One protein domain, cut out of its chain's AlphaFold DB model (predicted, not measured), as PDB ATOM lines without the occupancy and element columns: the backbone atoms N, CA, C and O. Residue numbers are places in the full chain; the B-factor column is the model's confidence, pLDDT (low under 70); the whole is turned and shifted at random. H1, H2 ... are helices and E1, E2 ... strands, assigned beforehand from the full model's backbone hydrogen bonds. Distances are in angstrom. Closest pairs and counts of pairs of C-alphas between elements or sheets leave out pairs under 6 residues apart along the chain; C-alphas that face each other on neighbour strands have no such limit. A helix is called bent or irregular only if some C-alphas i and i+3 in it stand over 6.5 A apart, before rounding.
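What this domain is: This is residues 3 to 155 of the 185 residues of an uncharacterized protein of Geodermatophilaceae bacterium NBWT11 (UniProt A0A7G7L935). The printed part is wound in stacked turns, a solenoid in which parallel strands lie side by side from one turn to the next. E2, E4, E5, E7 and the first part of E10 make one wall; a second comes in two pieces, E1 with E3, then E6 with E9 and the last part of E10. E10 and E11, the long strands of the last turns, each fold back through a sharp bend, and the small helix H1 lies in the loop between them. The printed part has 153 residues, under half of them in named elements, with ten named strands, one named helix and an eleventh strand along the chain; the class is mostly strand. It is compact, with a radius of gyration of the C-alphas of 14.2 A and spans of 38 by 38 by 22 A.

How they stand to each other: Residues 3 to 4 pair, parallel, with residues 23 to 24 of E2, residues 22 to 24. E1, residues 17 to 19, and E3, residues 37 to 39, are parallel neighbours in a sheet of two, with N 18 and O 37 2.9 A apart. E2 begins a branched, twisted sheet: its parallel neighbour is E4, residues 42 to 44, with N 23 and O 42 at 2.8 A. On the other side of E4 lies E5, residues 70 to 72, parallel, with N 43 and O 70 at 2.9 A. E7, residues 90 to 92, is parallel to E5, with N 71 and O 90 at 2.8 A. E6, residues 85 to 87, is an edge strand parallel to E9, residues 100 to 106, with N 106 and O 86 at 2.8 A. E10, residues 109 to 125, bends by 165 degrees at residue 114. On one side of E10 lie its parallel neighbours E7, E9 and E8, residues 95 to 97; N 91 and O 109, and N 96 and O 114, are each 2.8 A apart, and N 103 and O 121 are 2.9 A apart. On the other side lies E11, residues 139 to 154, parallel, with N 142 and O 113 at 2.7 A. H1, residues 134 to 137, is on the branched sheet but only grazes it; its closest C-alpha pair with E10 is Ala 109 and Ser 136, 4.3 A. E10, H1 and E11 form a strand-helix-strand unit, two parallel neighbour strands with a helix between. H1 is too short for any O i to N i+4 pair.

Where its parts are: E1 begins at C-alpha 17, (225.093, 212.270, 153.335). E9 is 17.1 A long from first to last C-alpha. E10 measures 9.5 A and E11, which bends by 163 degrees at residue 148, 10.1 A. H1 is irregular, but only just: C-alphas 134 and 137 are 6.7 A apart. E11 ends at C-alpha 154, (230.670, 208.817, 182.232).

The domain as a whole: The C-alphas farthest apart, those of Gly 10 and Gln 130, are 41.7 A apart. The printed part has no cut. The links E2 to E3, E4 to E5 and E5 to E6 are long. Mean pLDDT of the printed part is 88.2; residues 60 to 63 and 127 to 137 are under 70.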
ATOM      1  N   TRP A   3     236.974 208.699 148.487       98.00
ATOM      2  CA  TRP A   3     237.653 209.977 148.266       98.00
ATOM      3  C   TRP A   3     239.079 209.886 148.796       98.00
ATOM      4  O   TRP A   3     239.282 209.504 149.948       98.00
ATOM      5  N   GLU A   4     240.051 210.234 147.960       98.31
ATOM      6  CA  GLU A   4     241.477 210.141 148.272       98.31
ATOM      7  C   GLU A   4     242.175 211.416 147.803       98.31
ATOM      8  O   GLU A   4     241.955 211.853 146.672       98.31
ATOM      9  N   SER A   5     242.971 212.022 148.689       98.31
ATOM     10  CA  SER A   5     243.823 213.185 148.397       98.31
ATOM     11  C   SER A   5     243.087 214.364 147.741       98.31
ATOM     12  O   SER A   5     243.642 215.083 146.908       98.31
ATOM     13  N   LEU A   6     241.809 214.562 148.094       98.31
ATOM     14  CA  LEU A   6     241.008 215.668 147.575       98.31
ATOM     15  C   LEU A   6     241.319 216.962 148.326       98.31
ATOM     16  O   LEU A   6     241.239 217.014 149.554       98.31
ATOM     17  N   ASP A   7     241.571 218.029 147.575       98.56
ATOM     18  CA  ASP A   7     241.625 219.385 148.109       98.56
ATOM     19  C   ASP A   7     240.260 220.062 147.955       98.56
ATOM     20  O   ASP A   7     239.843 220.436 146.860       98.56
ATOM     21  N   LEU A   8     239.551 220.190 149.072       98.38
ATOM     22  CA  LEU A   8     238.228 220.799 149.181       98.38
ATOM     23  C   LEU A   8     238.270 222.008 150.125       98.38
ATOM     24  O   LEU A   8     237.264 222.378 150.735       98.38
ATOM     25  N   ARG A   9     239.438 222.646 150.267       98.62
ATOM     26  CA  ARG A   9     239.602 223.806 151.148       98.62
ATOM     27  C   ARG A   9     238.732 224.966 150.676       98.62
ATOM     28  O   ARG A   9     238.793 225.382 149.524       98.62
ATOM     29  N   GLY A  10     237.938 225.519 151.590       97.94
ATOM     30  CA  GLY A  10     236.988 226.592 151.291       97.94
ATOM     31  C   GLY A  10     235.803 226.180 150.410       97.94
ATOM     32  O   GLY A  10     235.027 227.052 150.028       97.94
ATOM     33  N   ALA A  11     235.655 224.892 150.081       98.31
ATOM     34  CA  ALA A  11     234.539 224.414 149.275       98.31
ATOM     35  C   ALA A  11     233.213 224.502 150.042       98.31
ATOM     36  O   ALA A  11     233.182 224.404 151.272       98.31
ATOM     37  N   ASP A  12     232.112 224.633 149.302       98.12
ATOM     38  CA  ASP A  12     230.770 224.449 149.846       98.12
ATOM     39  C   ASP A  12     230.285 223.030 149.553       98.12
ATOM     40  O   ASP A  12     230.023 222.666 148.407       98.12
ATOM     41  N   VAL A  13     230.230 222.211 150.598       96.56
ATOM     42  CA  VAL A  13     229.850 220.797 150.540       96.56
ATOM     43  C   VAL A  13     228.793 220.485 151.598       96.56
ATOM     44  O   VAL A  13     228.753 219.374 152.119       96.56
ATOM     45  N   ALA A  14     227.948 221.455 151.953       96.88
ATOM     46  CA  ALA A  14     226.934 221.299 152.992       96.88
ATOM     47  C   ALA A  14     225.948 220.144 152.724       96.88
ATOM     48  O   ALA A  14     225.735 219.703 151.597       96.88
ATOM     49  N   GLU A  15     225.339 219.648 153.802       95.38
ATOM     50  CA  GLU A  15     224.273 218.633 153.813       95.38
ATOM     51  C   GLU A  15     224.627 217.276 153.186       95.38
ATOM     52  O   GLU A  15     223.751 216.438 152.941       95.38
ATOM     53  N   LEU A  16     225.919 217.016 152.982       95.25
ATOM     54  CA  LEU A  16     226.391 215.755 152.437       95.25
ATOM     55  C   LEU A  16     225.970 214.577 153.323       95.25
ATOM     56  O   LEU A  16     226.123 214.583 154.548       95.25
ATOM     57  N   ARG A  17     225.458 213.527 152.680       94.69
ATOM     58  CA  ARG A  17     225.093 212.270 153.335       94.69
ATOM     59  C   ARG A  17     226.061 211.189 152.903       94.69
ATOM     60  O   ARG A  17     226.021 210.728 151.766       94.69
ATOM     61  N   LEU A  18     226.917 210.784 153.828       94.75
ATOM     62  CA  LEU A  18     227.925 209.759 153.620       94.75
ATOM     63  C   LEU A  18     227.477 208.481 154.320       94.75
ATOM     64  O   LEU A  18     227.369 208.431 155.546       94.75
ATOM     65  N   PHE A  19     227.205 207.446 153.531       94.69
ATOM     66  CA  PHE A  19     226.930 206.103 154.022       94.69
ATOM     67  C   PHE A  19     227.930 205.141 153.396       94.69
ATOM     68  O   PHE A  19     228.057 205.107 152.172       94.69
ATOM     69  N   ASP A  20     228.625 204.365 154.228       95.12
ATOM     70  CA  ASP A  20     229.610 203.379 153.766       95.12
ATOM     71  C   ASP A  20     230.643 203.985 152.789       95.12
ATOM     72  O   ASP A  20     230.909 203.491 151.685       95.12
ATOM     73  N   ALA A  21     231.174 205.147 153.179       96.88
ATOM     74  CA  ALA A  21     232.196 205.856 152.431       96.88
ATOM     75  C   ALA A  21     233.586 205.674 153.058       96.88
ATOM     76  O   ALA A  21     233.741 205.310 154.228       96.88
ATOM     77  N   ARG A  22     234.614 205.952 152.259       98.12
ATOM     78  CA  ARG A  22     236.002 206.081 152.694       98.12
ATOM     79  C   ARG A  22     236.522 207.439 152.251       98.12
ATOM     80  O   ARG A  22     236.391 207.786 151.082       98.12
ATOM     81  N   MET A  23     237.107 208.176 153.178       98.44
ATOM     82  CA  MET A  23     237.773 209.448 152.939       98.44
ATOM     83  C   MET A  23     239.170 209.346 153.527       98.44
ATOM     84  O   MET A  23     239.308 209.036 154.712       98.44
ATOM     85  N   GLN A  24     240.180 209.573 152.701       98.69
ATOM     86  CA  GLN A  24     241.570 209.495 153.115       98.69
ATOM     87  C   GLN A  24     242.352 210.689 152.582       98.69
ATOM     88  O   GLN A  24     242.201 211.038 151.411       98.69
ATOM     89  N   ASP A  25     243.180 211.296 153.433       98.50
ATOM     90  CA  ASP A  25     244.106 212.369 153.035       98.50
ATOM     91  C   ASP A  25     243.397 213.574 152.377       98.50
ATOM     92  O   ASP A  25     243.904 214.226 151.474       98.50
ATOM     93  N   CYS A  26     242.154 213.852 152.777       98.69
ATOM     94  CA  CYS A  26     241.359 214.932 152.191       98.69
ATOM     95  C   CYS A  26     241.447 216.212 153.035       98.69
ATOM     96  O   CYS A  26     241.410 216.169 154.269       98.69
ATOM     97  N   LEU A  27     241.480 217.367 152.370       98.75
ATOM     98  CA  LEU A  27     241.581 218.680 153.005       98.75
ATOM     99  C   LEU A  27     240.253 219.435 152.904       98.75
ATOM    100  O   LEU A  27     239.864 219.873 151.828       98.75
ATOM    101  N   PHE A  28     239.584 219.647 154.035       98.56
ATOM    102  CA  PHE A  28     238.337 220.413 154.169       98.56
ATOM    103  C   PHE A  28     238.549 221.738 154.907       98.56
ATOM    104  O   PHE A  28     237.612 222.301 155.477       98.56
ATOM    105  N   ASP A  29     239.776 222.259 154.950       98.69
ATOM    106  CA  ASP A  29     240.063 223.450 155.746       98.69
ATOM    107  C   ASP A  29     239.234 224.644 155.280       98.69
ATOM    108  O   ASP A  29     239.242 225.008 154.102       98.69
ATOM    109  N   ARG A  30     238.547 225.296 156.222       98.44
ATOM    110  CA  ARG A  30     237.608 226.402 155.969       98.44
ATOM    111  C   ARG A  30     236.429 226.039 155.052       98.44
ATOM    112  O   ARG A  30     235.740 226.950 154.601       98.44
ATOM    113  N   ALA A  31     236.199 224.760 154.762       98.44
ATOM    114  CA  ALA A  31     235.051 224.324 153.978       98.44
ATOM    115  C   ALA A  31     233.745 224.482 154.769       98.44
ATOM    116  O   ALA A  31     233.732 224.426 156.004       98.44
ATOM    117  N   ASN A  32     232.639 224.651 154.051       98.00
ATOM    118  CA  ASN A  32     231.305 224.531 154.614       98.00
ATOM    119  C   ASN A  32     230.857 223.064 154.552       98.00
ATOM    120  O   ASN A  32     230.445 222.573 153.504       98.00
ATOM    121  N   CYS A  33     230.927 222.378 155.690       96.81
ATOM    122  CA  CYS A  33     230.475 221.000 155.886       96.81
ATOM    123  C   CYS A  33     229.236 220.944 156.805       96.81
ATOM    124  O   CYS A  33     228.969 219.930 157.460       96.81
ATOM    125  N   ALA A  34     228.485 222.047 156.907       96.38
ATOM    126  CA  ALA A  34     227.334 222.130 157.794       96.38
ATOM    127  C   ALA A  34     226.271 221.094 157.400       96.38
ATOM    128  O   ALA A  34     226.034 220.833 156.223       96.38
ATOM    129  N   GLY A  35     225.631 220.476 158.390       94.25
ATOM    130  CA  GLY A  35     224.571 219.492 158.169       94.25
ATOM    131  C   GLY A  35     225.031 218.121 157.658       94.25
ATOM    132  O   GLY A  35     224.175 217.289 157.353       94.25
ATOM    133  N   TRP A  36     226.340 217.852 157.588       95.12
ATOM    134  CA  TRP A  36     226.865 216.538 157.204       95.12
ATOM    135  C   TRP A  36     226.292 215.412 158.049       95.12
ATOM    136  O   TRP A  36     226.261 215.497 159.275       95.12
ATOM    137  N   ARG A  37     225.904 214.312 157.410       93.38
ATOM    138  CA  ARG A  37     225.489 213.104 158.120       93.38
ATOM    139  C   ARG A  37     226.348 211.928 157.701       93.38
ATOM    140  O   ARG A  37     226.402 211.594 156.517       93.38
ATOM    141  N   VAL A  38     227.017 211.323 158.678       94.12
ATOM    142  CA  VAL A  38     228.098 210.365 158.433       94.12
ATOM    143  C   VAL A  38     227.818 209.044 159.144       94.12
ATOM    144  O   VAL A  38     227.892 208.947 160.370       94.12
ATOM    145  N   TRP A  39     227.554 207.998 158.364       92.94
ATOM    146  CA  TRP A  39     227.263 206.654 158.858       92.94
ATOM    147  C   TRP A  39     228.209 205.630 158.253       92.94
ATOM    148  O   TRP A  39     228.432 205.610 157.041       92.94
ATOM    149  N   VAL A  40     228.725 204.733 159.095       92.56
ATOM    150  CA  VAL A  40     229.523 203.574 158.661       92.56
ATOM    151  C   VAL A  40     230.706 203.987 157.765       92.56
ATOM    152  O   VAL A  40     231.134 203.243 156.887       92.56
ATOM    153  N   THR A  41     231.208 205.207 157.958       95.50
ATOM    154  CA  THR A  41     232.188 205.847 157.075       95.50
ATOM    155  C   THR A  41     233.543 205.908 157.762       95.50
ATOM    156  O   THR A  41     233.627 206.174 158.962       95.50
ATOM    157  N   ARG A  42     234.608 205.655 157.004       96.75
ATOM    158  CA  ARG A  42     235.985 205.773 157.489       96.75
ATOM    159  C   ARG A  42     236.572 207.093 157.023       96.75
ATOM    160  O   ARG A  42     236.638 207.322 155.819       96.75
ATOM    161  N   VAL A  43     236.987 207.929 157.965       98.12
ATOM    162  CA  VAL A  43     237.657 209.206 157.715       98.12
ATOM    163  C   VAL A  43     239.038 209.133 158.350       98.12
ATOM    164  O   VAL A  43     239.148 209.041 159.575       98.12
ATOM    165  N   GLU A  44     240.080 209.123 157.524       98.62
ATOM    166  CA  GLU A  44     241.463 208.921 157.960       98.62
ATOM    167  C   GLU A  44     242.385 209.996 157.382       98.62
ATOM    168  O   GLU A  44     242.299 210.306 156.198       98.62
ATOM    169  N   ASP A  45     243.273 210.555 158.205       98.50
ATOM    170  CA  ASP A  45     244.274 211.543 157.762       98.50
ATOM    171  C   ASP A  45     243.667 212.788 157.089       98.50
ATOM    172  O   ASP A  45     244.282 213.417 156.237       98.50
ATOM    173  N   CYS A  46     242.434 213.143 157.453       98.69
ATOM    174  CA  CYS A  46     241.747 214.305 156.899       98.69
ATOM    175  C   CYS A  46     241.915 215.538 157.790       98.69
ATOM    176  O   CYS A  46     242.008 215.441 159.017       98.69
ATOM    177  N   SER A  47     241.835 216.711 157.172       98.62
ATOM    178  CA  SER A  47     241.878 217.997 157.866       98.62
ATOM    179  C   SER A  47     240.547 218.731 157.739       98.62
ATOM    180  O   SER A  47     240.004 218.843 156.644       98.62
ATOM    181  N   PHE A  48     240.019 219.237 158.852       98.31
ATOM    182  CA  PHE A  48     238.817 220.076 158.927       98.31
ATOM    183  C   PHE A  48     239.129 221.397 159.644       98.31
ATOM    184  O   PHE A  48     238.284 221.964 160.346       98.31
ATOM    185  N   VAL A  49     240.355 221.903 159.494       98.31
ATOM    186  CA  VAL A  49     240.813 223.082 160.230       98.31
ATOM    187  C   VAL A  49     239.953 224.282 159.858       98.31
ATOM    188  O   VAL A  49     239.861 224.675 158.693       98.31
ATOM    189  N   ARG A  50     239.313 224.899 160.857       97.56
ATOM    190  CA  ARG A  50     238.365 226.017 160.671       97.56
ATOM    191  C   ARG A  50     237.173 225.700 159.755       97.56
ATOM    192  O   ARG A  50     236.522 226.637 159.292       97.56
ATOM    193  N   ALA A  51     236.880 224.430 159.482       97.75
ATOM    194  CA  ALA A  51     235.697 224.037 158.723       97.75
ATOM    195  C   ALA A  51     234.417 224.315 159.523       97.75
ATOM    196  O   ALA A  51     234.417 224.288 160.758       97.75
ATOM    197  N   ASP A  52     233.311 224.563 158.829       96.50
ATOM    198  CA  ASP A  52     231.991 224.577 159.451       96.50
ATOM    199  C   ASP A  52     231.440 223.153 159.494       96.50
ATOM    200  O   ASP A  52     231.056 222.620 158.465       96.50
ATOM    201  N   LEU A  53     231.428 222.521 160.667       94.31
ATOM    202  CA  LEU A  53     230.962 221.144 160.852       94.31
ATOM    203  C   LEU A  53     229.678 221.075 161.676       94.31
ATOM    204  O   LEU A  53     229.331 220.001 162.162       94.31
ATOM    205  N   ARG A  54     228.958 222.199 161.821       93.00
ATOM    206  CA  ARG A  54     227.716 222.277 162.598       93.00
ATOM    207  C   ARG A  54     226.720 221.237 162.093       93.00
ATOM    208  O   ARG A  54     226.095 221.420 161.049       93.00
ATOM    209  N   SER A  55     226.594 220.124 162.810       83.88
ATOM    210  CA  SER A  55     225.729 219.021 162.400       83.88
ATOM    211  C   SER A  55     225.377 218.077 163.538       83.88
ATOM    212  O   SER A  55     226.231 217.616 164.275       83.88
ATOM    213  N   ARG A  56     224.128 217.618 163.574       70.88
ATOM    214  CA  ARG A  56     223.641 216.687 164.600       70.88
ATOM    215  C   ARG A  56     224.087 215.225 164.427       70.88
ATOM    216  O   ARG A  56     223.585 214.376 165.153       70.88
ATOM    217  N   GLY A  57     224.958 214.894 163.469       80.00
ATOM    218  CA  GLY A  57     225.245 213.491 163.132       80.00
ATOM    219  C   GLY A  57     226.614 213.223 162.515       80.00
ATOM    220  O   GLY A  57     226.689 212.726 161.391       80.00
ATOM    221  N   LEU A  58     227.693 213.473 163.268       88.69
ATOM    222  CA  LEU A  58     229.066 213.073 162.904       88.69
ATOM    223  C   LEU A  58     229.387 211.627 163.340       88.69
ATOM    224  O   LEU A  58     230.533 211.235 163.565       88.69
ATOM    225  N   GLY A  59     228.340 210.818 163.456       80.19
ATOM    226  CA  GLY A  59     228.354 209.405 163.777       80.19
ATOM    227  C   GLY A  59     226.953 208.825 163.584       80.19
ATOM    228  O   GLY A  59     225.950 209.540 163.656       80.19
ATOM    229  N   GLY A  60     226.886 207.532 163.278       69.94
ATOM    230  CA  GLY A  60     225.628 206.796 163.262       69.94
ATOM    231  C   GLY A  60     225.339 206.304 164.666       69.94
ATOM    232  O   GLY A  60     226.244 205.725 165.250       69.94
ATOM    233  N   GLY A  61     224.133 206.552 165.192       66.56
ATOM    234  CA  GLY A  61     223.689 206.231 166.559       66.56
ATOM    235  C   GLY A  61     223.739 204.745 166.937       66.56
ATOM    236  O   GLY A  61     222.708 204.143 167.211       66.56
ATOM    237  N   GLY A  62     224.932 204.162 166.913       68.00
ATOM    238  CA  GLY A  62     225.222 202.757 167.115       68.00
ATOM    239  C   GLY A  62     225.824 202.063 165.880       68.00
ATOM    240  O   GLY A  62     225.767 202.562 164.749       68.00
ATOM    241  N   PRO A  63     226.416 200.878 166.086       68.00
ATOM    242  CA  PRO A  63     226.987 200.054 165.040       68.00
ATOM    243  C   PRO A  63     225.891 199.546 164.102       68.00
ATOM    244  O   PRO A  63     224.931 198.896 164.509       68.00
ATOM    245  N   TRP A  64     226.080 199.757 162.809       76.69
ATOM    246  CA  TRP A  64     225.258 199.142 161.780       76.69
ATOM    247  C   TRP A  64     225.938 197.862 161.300       76.69
ATOM    248  O   TRP A  64     227.034 197.905 160.742       76.69
ATOM    249  N   ARG A  65     225.312 196.704 161.545       80.06
ATOM    250  CA  ARG A  65     225.871 195.377 161.204       80.06
ATOM    251  C   ARG A  65     227.304 195.174 161.734       80.06
ATOM    252  O   ARG A  65     228.177 194.689 161.020       80.06
ATOM    253  N   GLY A  66     227.556 195.602 162.974       78.56
ATOM    254  CA  GLY A  66     228.873 195.504 163.620       78.56
ATOM    255  C   GLY A  66     229.917 196.511 163.122       78.56
ATOM    256  O   GLY A  66     231.064 196.466 163.555       78.56
ATOM    257  N   ARG A  67     229.542 197.432 162.229       83.12
ATOM    258  CA  ARG A  67     230.417 198.477 161.691       83.12
ATOM    259  C   ARG A  67     230.020 199.835 162.250       83.12
ATOM    260  O   ARG A  67     228.838 200.109 162.423       83.12
ATOM    261  N   THR A  68     230.994 200.706 162.466       88.06
ATOM    262  CA  THR A  68     230.751 202.083 162.905       88.06
ATOM    263  C   THR A  68     231.525 203.089 162.052       88.06
ATOM    264  O   THR A  68     232.383 202.707 161.254       88.06
ATOM    265  N   THR A  69     231.184 204.369 162.193       92.75
ATOM    266  CA  THR A  69     231.974 205.490 161.688       92.75
ATOM    267  C   THR A  69     233.285 205.578 162.471       92.75
ATOM    268  O   THR A  69     233.287 205.506 163.701       92.75
ATOM    269  N   THR A  70     234.404 205.749 161.772       94.25
ATOM    270  CA  THR A  70     235.728 205.882 162.391       94.25
ATOM    271  C   THR A  70     236.395 207.169 161.930       94.25
ATOM    272  O   THR A  70     236.536 207.390 160.729       94.25
ATOM    273  N   TRP A  71     236.840 207.975 162.887       97.00
ATOM    274  CA  TRP A  71     237.614 209.197 162.700       97.00
ATOM    275  C   TRP A  71     239.029 208.955 163.214       97.00
ATOM    276  O   TRP A  71     239.238 208.825 164.423       97.00
ATOM    277  N   ARG A  72     240.000 208.858 162.307       97.69
ATOM    278  CA  ARG A  72     241.378 208.495 162.638       97.69
ATOM    279  C   ARG A  72     242.362 209.563 162.186       97.69
ATOM    280  O   ARG A  72     242.415 209.859 160.998       97.69
ATOM    281  N   ARG A  73     243.181 210.079 163.108       98.31
ATOM    282  CA  ARG A  73     244.177 211.129 162.819       98.31
ATOM    283  C   ARG A  73     243.543 212.321 162.096       98.31
ATOM    284  O   ARG A  73     244.081 212.825 161.119       98.31
ATOM    285  N   VAL A  74     242.359 212.723 162.561       98.44
ATOM    286  CA  VAL A  74     241.605 213.833 161.974       98.44
ATOM    287  C   VAL A  74     241.850 215.097 162.783       98.44
ATOM    288  O   VAL A  74     241.770 215.078 164.016       98.44
ATOM    289  N   ASP A  75     242.130 216.193 162.085       98.44
ATOM    290  CA  ASP A  75     242.322 217.500 162.704       98.44
ATOM    291  C   ASP A  75     241.036 218.339 162.639       98.44
ATOM    292  O   ASP A  75     240.604 218.765 161.568       98.44
ATOM    293  N   PHE A  76     240.429 218.594 163.799       97.69
ATOM    294  CA  PHE A  76     239.263 219.466 163.964       97.69
ATOM    295  C   PHE A  76     239.636 220.836 164.550       97.69
ATOM    296  O   PHE A  76     238.783 221.528 165.112       97.69
ATOM    297  N   SER A  77     240.905 221.242 164.469       96.75
ATOM    298  CA  SER A  77     241.386 222.488 165.064       96.75
ATOM    299  C   SER A  77     240.593 223.694 164.570       96.75
ATOM    300  O   SER A  77     240.550 224.027 163.383       96.75
ATOM    301  N   ARG A  78     239.958 224.380 165.520       95.75
ATOM    302  CA  ARG A  78     239.102 225.554 165.336       95.75
ATOM    303  C   ARG A  78     237.907 225.306 164.417       95.75
ATOM    304  O   ARG A  78     237.336 226.269 163.901       95.75
ATOM    305  N   ALA A  79     237.539 224.047 164.182       96.06
ATOM    306  CA  ALA A  79     236.324 223.708 163.463       96.06
ATOM    307  C   ALA A  79     235.102 224.212 164.242       96.06
ATOM    308  O   ALA A  79     235.057 224.184 165.475       96.06
ATOM    309  N   ARG A  80     234.077 224.672 163.525       94.00
ATOM    310  CA  ARG A  80     232.819 225.095 164.142       94.00
ATOM    311  C   ARG A  80     231.990 223.850 164.419       94.00
ATOM    312  O   ARG A  80     231.275 223.372 163.549       94.00
ATOM    313  N   LEU A  81     232.089 223.354 165.647       92.38
ATOM    314  CA  LEU A  81     231.401 222.150 166.120       92.38
ATOM    315  C   LEU A  81     230.156 222.473 166.959       92.38
ATOM    316  O   LEU A  81     229.652 221.623 167.689       92.38
ATOM    317  N   ALA A  82     229.638 223.704 166.879       86.69
ATOM    318  CA  ALA A  82     228.388 224.053 167.551       86.69
ATOM    319  C   ALA A  82     227.276 223.078 167.123       86.69
ATOM    320  O   ALA A  82     227.126 222.787 165.939       86.69
ATOM    321  N   GLU A  83     226.540 222.542 168.099       84.00
ATOM    322  CA  GLU A  83     225.506 221.512 167.887       84.00
ATOM    323  C   GLU A  83     226.020 220.195 167.283       84.00
ATOM    324  O   GLU A  83     225.221 219.372 166.834       84.00
ATOM    325  N   SER A  84     227.342 219.983 167.278       89.25
ATOM    326  CA  SER A  84     227.949 218.787 166.702       89.25
ATOM    327  C   SER A  84     228.105 217.668 167.704       89.25
ATOM    328  O   SER A  84     228.576 217.875 168.822       89.25
ATOM    329  N   HIS A  85     227.637 216.489 167.306       89.88
ATOM    330  CA  HIS A  85     227.576 215.311 168.157       89.88
ATOM    331  C   HIS A  85     228.326 214.172 167.469       89.88
ATOM    332  O   HIS A  85     227.975 213.753 166.359       89.88
ATOM    333  N   PHE A  86     229.352 213.664 168.144       92.25
ATOM    334  CA  PHE A  86     229.958 212.385 167.805       92.25
ATOM    335  C   PHE A  86     229.183 211.321 168.572       92.25
ATOM    336  O   PHE A  86     229.249 211.303 169.794       92.25
ATOM    337  N   VAL A  87     228.407 210.490 167.873       89.19
ATOM    338  CA  VAL A  87     227.580 209.454 168.509       89.19
ATOM    339  C   VAL A  87     227.929 208.094 167.938       89.19
ATOM    340  O   VAL A  87     227.962 207.930 166.717       89.19
ATOM    341  N   GLY A  88     228.170 207.119 168.814       87.06
ATOM    342  CA  GLY A  88     228.329 205.721 168.426       87.06
ATOM    343  C   GLY A  88     229.547 205.440 167.548       87.06
ATOM    344  O   GLY A  88     229.571 204.396 166.899       87.06
ATOM    345  N   CYS A  89     230.524 206.351 167.468       90.19
ATOM    346  CA  CYS A  89     231.661 206.290 166.547       90.19
ATOM    347  C   CYS A  89     232.990 205.994 167.262       90.19
ATOM    348  O   CYS A  89     233.054 205.867 168.482       90.19
ATOM    349  N   ALA A  90     234.072 205.839 166.502       90.94
ATOM    350  CA  ALA A  90     235.417 205.727 167.061       90.94
ATOM    351  C   ALA A  90     236.247 206.963 166.709       90.94
ATOM    352  O   ALA A  90     236.302 207.352 165.544       90.94
ATOM    353  N   LEU A  91     236.913 207.543 167.702       93.19
ATOM    354  CA  LEU A  91     237.862 208.647 167.574       93.19
ATOM    355  C   LEU A  91     239.244 208.141 167.997       93.19
ATOM    356  O   LEU A  91     239.439 207.755 169.150       93.19
ATOM    357  N   HIS A  92     240.202 208.128 167.072       94.50
ATOM    358  CA  HIS A  92     241.560 207.649 167.327       94.50
ATOM    359  C   HIS A  92     242.600 208.663 166.863       94.50
ATOM    360  O   HIS A  92     242.656 208.988 165.677       94.50
ATOM    361  N   SER A  93     243.448 209.126 167.782       96.00
ATOM    362  CA  SER A  93     244.532 210.077 167.488       96.00
ATOM    363  C   SER A  93     244.052 211.382 166.837       96.00
ATOM    364  O   SER A  93     244.767 211.977 166.035       96.00
ATOM    365  N   SER A  94     242.822 211.807 167.129       97.31
ATOM    366  CA  SER A  94     242.230 213.026 166.565       97.31
ATOM    367  C   SER A  94     242.463 214.227 167.479       97.31
ATOM    368  O   SER A  94     242.587 214.079 168.698       97.31
ATOM    369  N   THR A  95     242.507 215.422 166.893       97.06
ATOM    370  CA  THR A  95     242.811 216.662 167.622       97.06
ATOM    371  C   THR A  95     241.643 217.639 167.577       97.06
ATOM    372  O   THR A  95     241.058 217.876 166.524       97.06
ATOM    373  N   PHE A  96     241.345 218.244 168.724       95.50
ATOM    374  CA  PHE A  96     240.432 219.368 168.881       95.50
ATOM    375  C   PHE A  96     241.180 220.540 169.529       95.50
ATOM    376  O   PHE A  96     241.330 220.582 170.748       95.50
ATOM    377  N   ASP A  97     241.647 221.508 168.742       94.44
ATOM    378  CA  ASP A  97     242.099 222.803 169.273       94.44
ATOM    379  C   ASP A  97     240.939 223.801 169.252       94.44
ATOM    380  O   ASP A  97     240.434 224.140 168.187       94.44
ATOM    381  N   THR A  98     240.528 224.296 170.416       91.00
ATOM    382  CA  THR A  98     239.441 225.268 170.567       91.00
ATOM    383  C   THR A  98     238.136 224.763 169.922       91.00
ATOM    384  O   THR A  98     237.629 225.375 168.977       91.00
ATOM    385  N   PRO A  99     237.565 223.637 170.407       86.44
ATOM    386  CA  PRO A  99     236.344 223.046 169.841       86.44
ATOM    387  C   PRO A  99     235.100 223.935 170.013       86.44
ATOM    388  O   PRO A  99     234.042 223.652 169.448       86.44
ATOM    389  N   GLY A 100     235.213 225.012 170.793       87.25
ATOM    390  CA  GLY A 100     234.148 225.971 171.036       87.25
ATOM    391  C   GLY A 100     233.391 225.681 172.334       87.25
ATOM    392  O   GLY A 100     233.900 225.023 173.241       87.25
ATOM    393  N   PRO A 101     232.161 226.198 172.480       88.12
ATOM    394  CA  PRO A 101     231.481 226.219 173.773       88.12
ATOM    395  C   PRO A 101     231.019 224.838 174.251       88.12
ATOM    396  O   PRO A 101     230.755 224.666 175.441       88.12
ATOM    397  N   ARG A 102     230.873 223.862 173.350       88.94
ATOM    398  CA  ARG A 102     230.343 222.544 173.692       88.94
ATOM    399  C   ARG A 102     230.904 221.467 172.767       88.94
ATOM    400  O   ARG A 102     230.721 221.565 171.561       88.94
ATOM    401  N   LEU A 103     231.511 220.435 173.349       90.94
ATOM    402  CA  LEU A 103     231.945 219.214 172.665       90.94
ATOM    403  C   LEU A 103     231.214 218.013 173.275       90.94
ATOM    404  O   LEU A 103     231.303 217.783 174.483       90.94
ATOM    405  N   VAL A 104     230.476 217.275 172.444       91.94
ATOM    406  CA  VAL A 104     229.679 216.114 172.858       91.94
ATOM    407  C   VAL A 104     230.165 214.873 172.116       91.94
ATOM    408  O   VAL A 104     230.128 214.821 170.885       91.94
ATOM    409  N   ILE A 105     230.630 213.891 172.883       91.69
ATOM    410  CA  ILE A 105     231.120 212.600 172.409       91.69
ATOM    411  C   ILE A 105     230.351 211.519 173.170       91.69
ATOM    412  O   ILE A 105     230.631 211.250 174.334       91.69
ATOM    413  N   GLU A 106     229.356 210.920 172.536       88.81
ATOM    414  CA  GLU A 106     228.429 209.982 173.164       88.81
ATOM    415  C   GLU A 106     228.602 208.579 172.595       88.81
ATOM    416  O   GLU A 106     228.684 208.388 171.384       88.81
ATOM    417  N   ASP A 107     228.660 207.577 173.466       86.50
ATOM    418  CA  ASP A 107     228.739 206.164 173.089       86.50
ATOM    419  C   ASP A 107     229.890 205.844 172.120       86.50
ATOM    420  O   ASP A 107     229.797 204.958 171.268       86.50
ATOM    421  N   CYS A 108     230.995 206.581 172.240       87.00
ATOM    422  CA  CYS A 108     232.137 206.449 171.346       87.00
ATOM    423  C   CYS A 108     233.266 205.611 171.956       87.00
ATOM    424  O   CYS A 108     233.396 205.477 173.165       87.00
ATOM    425  N   ALA A 109     234.141 205.077 171.109       86.56
ATOM    426  CA  ALA A 109     235.476 204.662 171.535       86.56
ATOM    427  C   ALA A 109     236.433 205.843 171.339       86.56
ATOM    428  O   ALA A 109     236.482 206.398 170.240       86.56
ATOM    429  N   VAL A 110     237.196 206.233 172.362       88.75
ATOM    430  CA  VAL A 110     238.091 207.399 172.287       88.75
ATOM    431  C   VAL A 110     239.495 206.989 172.702       88.75
ATOM    432  O   VAL A 110     239.733 206.602 173.839       88.75
ATOM    433  N   THR A 111     240.456 207.063 171.791       90.25
ATOM    434  CA  THR A 111     241.848 206.692 172.084       90.25
ATOM    435  C   THR A 111     242.793 207.750 171.535       90.25
ATOM    436  O   THR A 111     242.613 208.212 170.411       90.25
ATOM    437  N   ASP A 112     243.795 208.132 172.324       90.31
ATOM    438  CA  ASP A 112     244.805 209.141 171.984       90.31
ATOM    439  C   ASP A 112     244.223 210.481 171.502       90.31
ATOM    440  O   ASP A 112     244.769 211.130 170.613       90.31
ATOM    441  N   LEU A 113     243.084 210.898 172.059       92.25
ATOM    442  CA  LEU A 113     242.467 212.168 171.693       92.25
ATOM    443  C   LEU A 113     243.255 213.339 172.281       92.25
ATOM    444  O   LEU A 113     243.593 213.317 173.457       92.25
ATOM    445  N   VAL A 114     243.483 214.400 171.516       93.38
ATOM    446  CA  VAL A 114     244.103 215.625 172.041       93.38
ATOM    447  C   VAL A 114     243.075 216.744 172.045       93.38
ATOM    448  O   VAL A 114     242.506 217.066 171.005       93.38
ATOM    449  N   VAL A 115     242.853 217.365 173.202       91.81
ATOM    450  CA  VAL A 115     242.009 218.559 173.322       91.81
ATOM    451  C   VAL A 115     242.857 219.711 173.849       91.81
ATOM    452  O   VAL A 115     243.561 219.574 174.852       91.81
ATOM    453  N   ARG A 116     242.798 220.857 173.170       92.19
ATOM    454  CA  ARG A 116     243.518 222.089 173.523       92.19
ATOM    455  C   ARG A 116     242.584 223.292 173.468       92.19
ATOM    456  O   ARG A 116     241.552 223.248 172.801       92.19
ATOM    457  N   GLY A 117     242.962 224.375 174.137       89.69
ATOM    458  CA  GLY A 117     242.206 225.627 174.117       89.69
ATOM    459  C   GLY A 117     240.921 225.566 174.945       89.69
ATOM    460  O   GLY A 117     240.774 224.724 175.832       89.69
ATOM    461  N   GLU A 118     239.999 226.492 174.685       87.12
ATOM    462  CA  GLU A 118     238.761 226.599 175.460       87.12
ATOM    463  C   GLU A 118     237.693 225.620 174.958       87.12
ATOM    464  O   GLU A 118     237.279 225.655 173.795       87.12
ATOM    465  N   ALA A 119     237.209 224.788 175.878       84.88
ATOM    466  CA  ALA A 119     236.047 223.931 175.711       84.88
ATOM    467  C   ALA A 119     235.125 224.124 176.922       84.88
ATOM    468  O   ALA A 119     235.241 223.417 177.922       84.88
ATOM    469  N   ARG A 120     234.213 225.110 176.871       85.88
ATOM    470  CA  ARG A 120     233.388 225.474 178.044       85.88
ATOM    471  C   ARG A 120     232.682 224.253 178.639       85.88
ATOM    472  O   ARG A 120     232.764 224.049 179.848       85.88
ATOM    473  N   THR A 121     232.038 223.437 177.811       87.38
ATOM    474  CA  THR A 121     231.413 222.185 178.237       87.38
ATOM    475  C   THR A 121     231.938 221.017 177.414       87.38
ATOM    476  O   THR A 121     231.822 221.022 176.190       87.38
ATOM    477  N   MET A 122     232.445 219.981 178.080       88.88
ATOM    478  CA  MET A 122     232.772 218.705 177.443       88.88
ATOM    479  C   MET A 122     231.965 217.578 178.081       88.88
ATOM    480  O   MET A 122     231.993 217.395 179.299       88.88
ATOM    481  N   ILE A 123     231.250 216.818 177.257       90.44
ATOM    482  CA  ILE A 123     230.512 215.628 177.681       90.44
ATOM    483  C   ILE A 123     231.057 214.454 176.889       90.44
ATOM    484  O   ILE A 123     231.006 214.455 175.661       90.44
ATOM    485  N   VAL A 124     231.573 213.466 177.608       89.00
ATOM    486  CA  VAL A 124     232.017 212.197 177.055       89.00
ATOM    487  C   VAL A 124     231.255 211.084 177.764       89.00
ATOM    488  O   VAL A 124     231.433 210.879 178.966       89.00
ATOM    489  N   THR A 125     230.403 210.361 177.048       86.12
ATOM    490  CA  THR A 125     229.728 209.172 177.579       86.12
ATOM    491  C   THR A 125     230.225 207.931 176.856       86.12
ATOM    492  O   THR A 125     230.481 207.950 175.654       86.12
ATOM    493  N   GLY A 126     230.463 206.873 177.618       75.25
ATOM    494  CA  GLY A 126     230.786 205.542 177.131       75.25
ATOM    495  C   GLY A 126     229.560 204.651 177.211       75.25
ATOM    496  O   GLY A 126     228.645 204.907 177.998       75.25
ATOM    497  N   VAL A 127     229.566 203.586 176.414       67.25
ATOM    498  CA  VAL A 127     228.438 202.656 176.352       67.25
ATOM    499  C   VAL A 127     228.329 201.880 177.666       67.25
ATOM    500  O   VAL A 127     229.237 201.136 178.038       67.25
ATOM    501  N   VAL A 128     227.192 202.027 178.351       53.75
ATOM    502  CA  VAL A 128     226.895 201.329 179.617       53.75
ATOM    503  C   VAL A 128     226.291 199.931 179.375       53.75
ATOM    504  O   VAL A 128     226.342 199.088 180.267       53.75
ATOM    505  N   ASP A 129     225.783 199.646 178.168       50.75
ATOM    506  CA  ASP A 129     225.035 198.417 177.859       50.75
ATOM    507  C   ASP A 129     225.759 197.449 176.889       50.75
ATOM    508  O   ASP A 129     226.393 197.850 175.912       50.75
ATOM    509  N   GLN A 130     225.652 196.141 177.149       47.19
ATOM    510  CA  GLN A 130     226.397 195.052 176.493       47.19
ATOM    511  C   GLN A 130     225.997 194.779 175.032       47.19
ATOM    512  O   GLN A 130     226.643 193.974 174.364       47.19
ATOM    513  N   ALA A 131     224.955 195.435 174.513       48.41
ATOM    514  CA  ALA A 131     224.453 195.216 173.153       48.41
ATOM    515  C   ALA A 131     225.381 195.751 172.038       48.41
ATOM    516  O   ALA A 131     225.138 195.504 170.856       48.41
ATOM    517  N   HIS A 132     226.439 196.482 172.396       49.34
ATOM    518  CA  HIS A 132     227.392 197.079 171.461       49.34
ATOM    519  C   HIS A 132     228.737 196.340 171.518       49.34
ATOM    520  O   HIS A 132     229.160 195.920 172.597       49.34
ATOM    521  N   PRO A 133     229.438 196.165 170.379       42.16
ATOM    522  CA  PRO A 133     230.682 195.419 170.350       42.16
ATOM    523  C   PRO A 133     231.710 196.045 171.312       42.16
ATOM    524  O   PRO A 133     231.786 197.269 171.422       42.16
ATOM    525  N   PRO A 134     232.530 195.219 171.985       41.88
ATOM    526  CA  PRO A 134     233.319 195.570 173.175       41.88
ATOM    527  C   PRO A 134     234.448 196.607 172.979       41.88
ATOM    528  O   PRO A 134     235.250 196.812 173.888       41.88
ATOM    529  N   GLY A 135     234.521 197.282 171.828       46.19
ATOM    530  CA  GLY A 135     235.530 198.302 171.526       46.19
ATOM    531  C   GLY A 135     235.302 199.664 172.198       46.19
ATOM    532  O   GLY A 135     236.229 200.459 172.267       46.19
ATOM    533  N   SER A 136     234.108 199.938 172.732       53.66
ATOM    534  CA  SER A 136     233.708 201.232 173.324       53.66
ATOM    535  C   SER A 136     234.191 201.473 174.763       53.66
ATOM    536  O   SER A 136     233.690 202.360 175.448       53.66
ATOM    537  N   ARG A 137     235.155 200.686 175.258       62.25
ATOM    538  CA  ARG A 137     235.620 200.766 176.656       62.25
ATOM    539  C   ARG A 137     236.892 201.583 176.859       62.25
ATOM    540  O   ARG A 137     237.274 201.793 178.007       62.25
ATOM    541  N   SER A 138     237.561 202.022 175.795       73.12
ATOM    542  CA  SER A 138     238.749 202.864 175.930       73.12
ATOM    543  C   SER A 138     238.375 204.340 175.878       73.12
ATOM    544  O   SER A 138     237.691 204.805 174.964       73.12
ATOM    545  N   PHE A 139     238.844 205.065 176.890       84.88
ATOM    546  CA  PHE A 139     238.952 206.513 176.871       84.88
ATOM    547  C   PHE A 139     240.389 206.886 177.220       84.88
ATOM    548  O   PHE A 139     240.845 206.685 178.347       84.88
ATOM    549  N   THR A 140     241.117 207.414 176.247       85.62
ATOM    550  CA  THR A 140     242.450 207.986 176.445       85.62
ATOM    551  C   THR A 140     242.488 209.331 175.746       85.62
ATOM    552  O   THR A 140     242.251 209.413 174.541       85.62
ATOM    553  N   ALA A 141     242.743 210.385 176.518       87.69
ATOM    554  CA  ALA A 141     242.806 211.740 176.006       87.69
ATOM    555  C   ALA A 141     243.858 212.570 176.751       87.69
ATOM    556  O   ALA A 141     243.946 212.511 177.979       87.69
ATOM    557  N   ASP A 142     244.612 213.375 176.009       88.50
ATOM    558  CA  ASP A 142     245.416 214.468 176.534       88.50
ATOM    559  C   ASP A 142     244.559 215.737 176.595       88.50
ATOM    560  O   ASP A 142     244.178 216.315 175.577       88.50
ATOM    561  N   LEU A 143     244.255 216.155 177.823       88.25
ATOM    562  CA  LEU A 143     243.498 217.368 178.133       88.25
ATOM    563  C   LEU A 143     244.383 218.426 178.820       88.25
ATOM    564  O   LEU A 143     243.868 219.377 179.407       88.25
ATOM    565  N   SER A 144     245.709 218.238 178.825       83.56
ATOM    566  CA  SER A 144     246.655 219.045 179.611       83.56
ATOM    567  C   SER A 144     246.682 220.520 179.207       83.56
ATOM    568  O   SER A 144     246.903 221.381 180.058       83.56
ATOM    569  N   ALA A 145     246.404 220.807 177.932       86.25
ATOM    570  CA  ALA A 145     246.380 222.147 177.353       86.25
ATOM    571  C   ALA A 145     244.955 222.678 177.092       86.25
ATOM    572  O   ALA A 145     244.793 223.664 176.369       86.25
ATOM    573  N   ALA A 146     243.925 222.033 177.647       87.50
ATOM    574  CA  ALA A 146     242.540 222.471 177.524       87.50
ATOM    575  C   ALA A 146     242.017 223.115 178.814       87.50
ATOM    576  O   ALA A 146     242.344 222.702 179.930       87.50
ATOM    577  N   THR A 147     241.164 224.123 178.650       86.94
ATOM    578  CA  THR A 147     240.421 224.753 179.740       86.94
ATOM    579  C   THR A 147     238.947 224.386 179.631       86.94
ATOM    580  O   THR A 147     238.336 224.489 178.567       86.94
ATOM    581  N   PHE A 148     238.369 223.960 180.754       83.38
ATOM    582  CA  PHE A 148     236.968 223.560 180.838       83.38
ATOM    583  C   PHE A 148     236.280 224.303 181.970       83.38
ATOM    584  O   PHE A 148     236.874 224.517 183.029       83.38
ATOM    585  N   ARG A 149     235.010 224.655 181.762       86.81
ATOM    586  CA  ARG A 149     234.132 225.087 182.853       86.81
ATOM    587  C   ARG A 149     233.409 223.886 183.448       86.81
ATOM    588  O   ARG A 149     233.424 223.707 184.659       86.81
ATOM    589  N   ASP A 150     232.842 223.057 182.579       85.50
ATOM    590  CA  ASP A 150     232.093 221.861 182.936       85.50
ATOM    591  C   ASP A 150     232.625 220.666 182.143       85.50
ATOM    592  O   ASP A 150     232.783 220.720 180.920       85.50
ATOM    593  N   THR A 151     232.922 219.566 182.828       84.62
ATOM    594  CA  THR A 151     233.379 218.331 182.189       84.62
ATOM    595  C   THR A 151     232.684 217.133 182.809       84.62
ATOM    596  O   THR A 151     232.655 216.961 184.026       84.62
ATOM    597  N   HIS A 152     232.122 216.287 181.955       87.75
ATOM    598  CA  HIS A 152     231.446 215.062 182.355       87.75
ATOM    599  C   HIS A 152     232.039 213.909 181.559       87.75
ATOM    600  O   HIS A 152     231.939 213.900 180.338       87.75
ATOM    601  N   VAL A 153     232.654 212.948 182.248       83.81
ATOM    602  CA  VAL A 153     233.135 211.701 181.643       83.81
ATOM    603  C   VAL A 153     232.440 210.547 182.356       83.81
ATOM    604  O   VAL A 153     232.653 210.328 183.546       83.81
ATOM    605  N   ILE A 154     231.553 209.844 181.657       83.50
ATOM    606  CA  ILE A 154     230.670 208.817 182.232       83.50
ATOM    607  C   ILE A 154     230.852 207.519 181.444       83.50
ATOM    608  O   ILE A 154     231.033 207.567 180.237       83.50
ATOM    609  N   GLY A 155     230.798 206.358 182.101       75.62
ATOM    610  CA  GLY A 155     230.776 205.063 181.406       75.62
ATOM    611  C   GLY A 155     232.136 204.519 180.950       75.62
ATOM    612  O   GLY A 155     232.165 203.495 180.276       75.62
TER     613      GLY A 155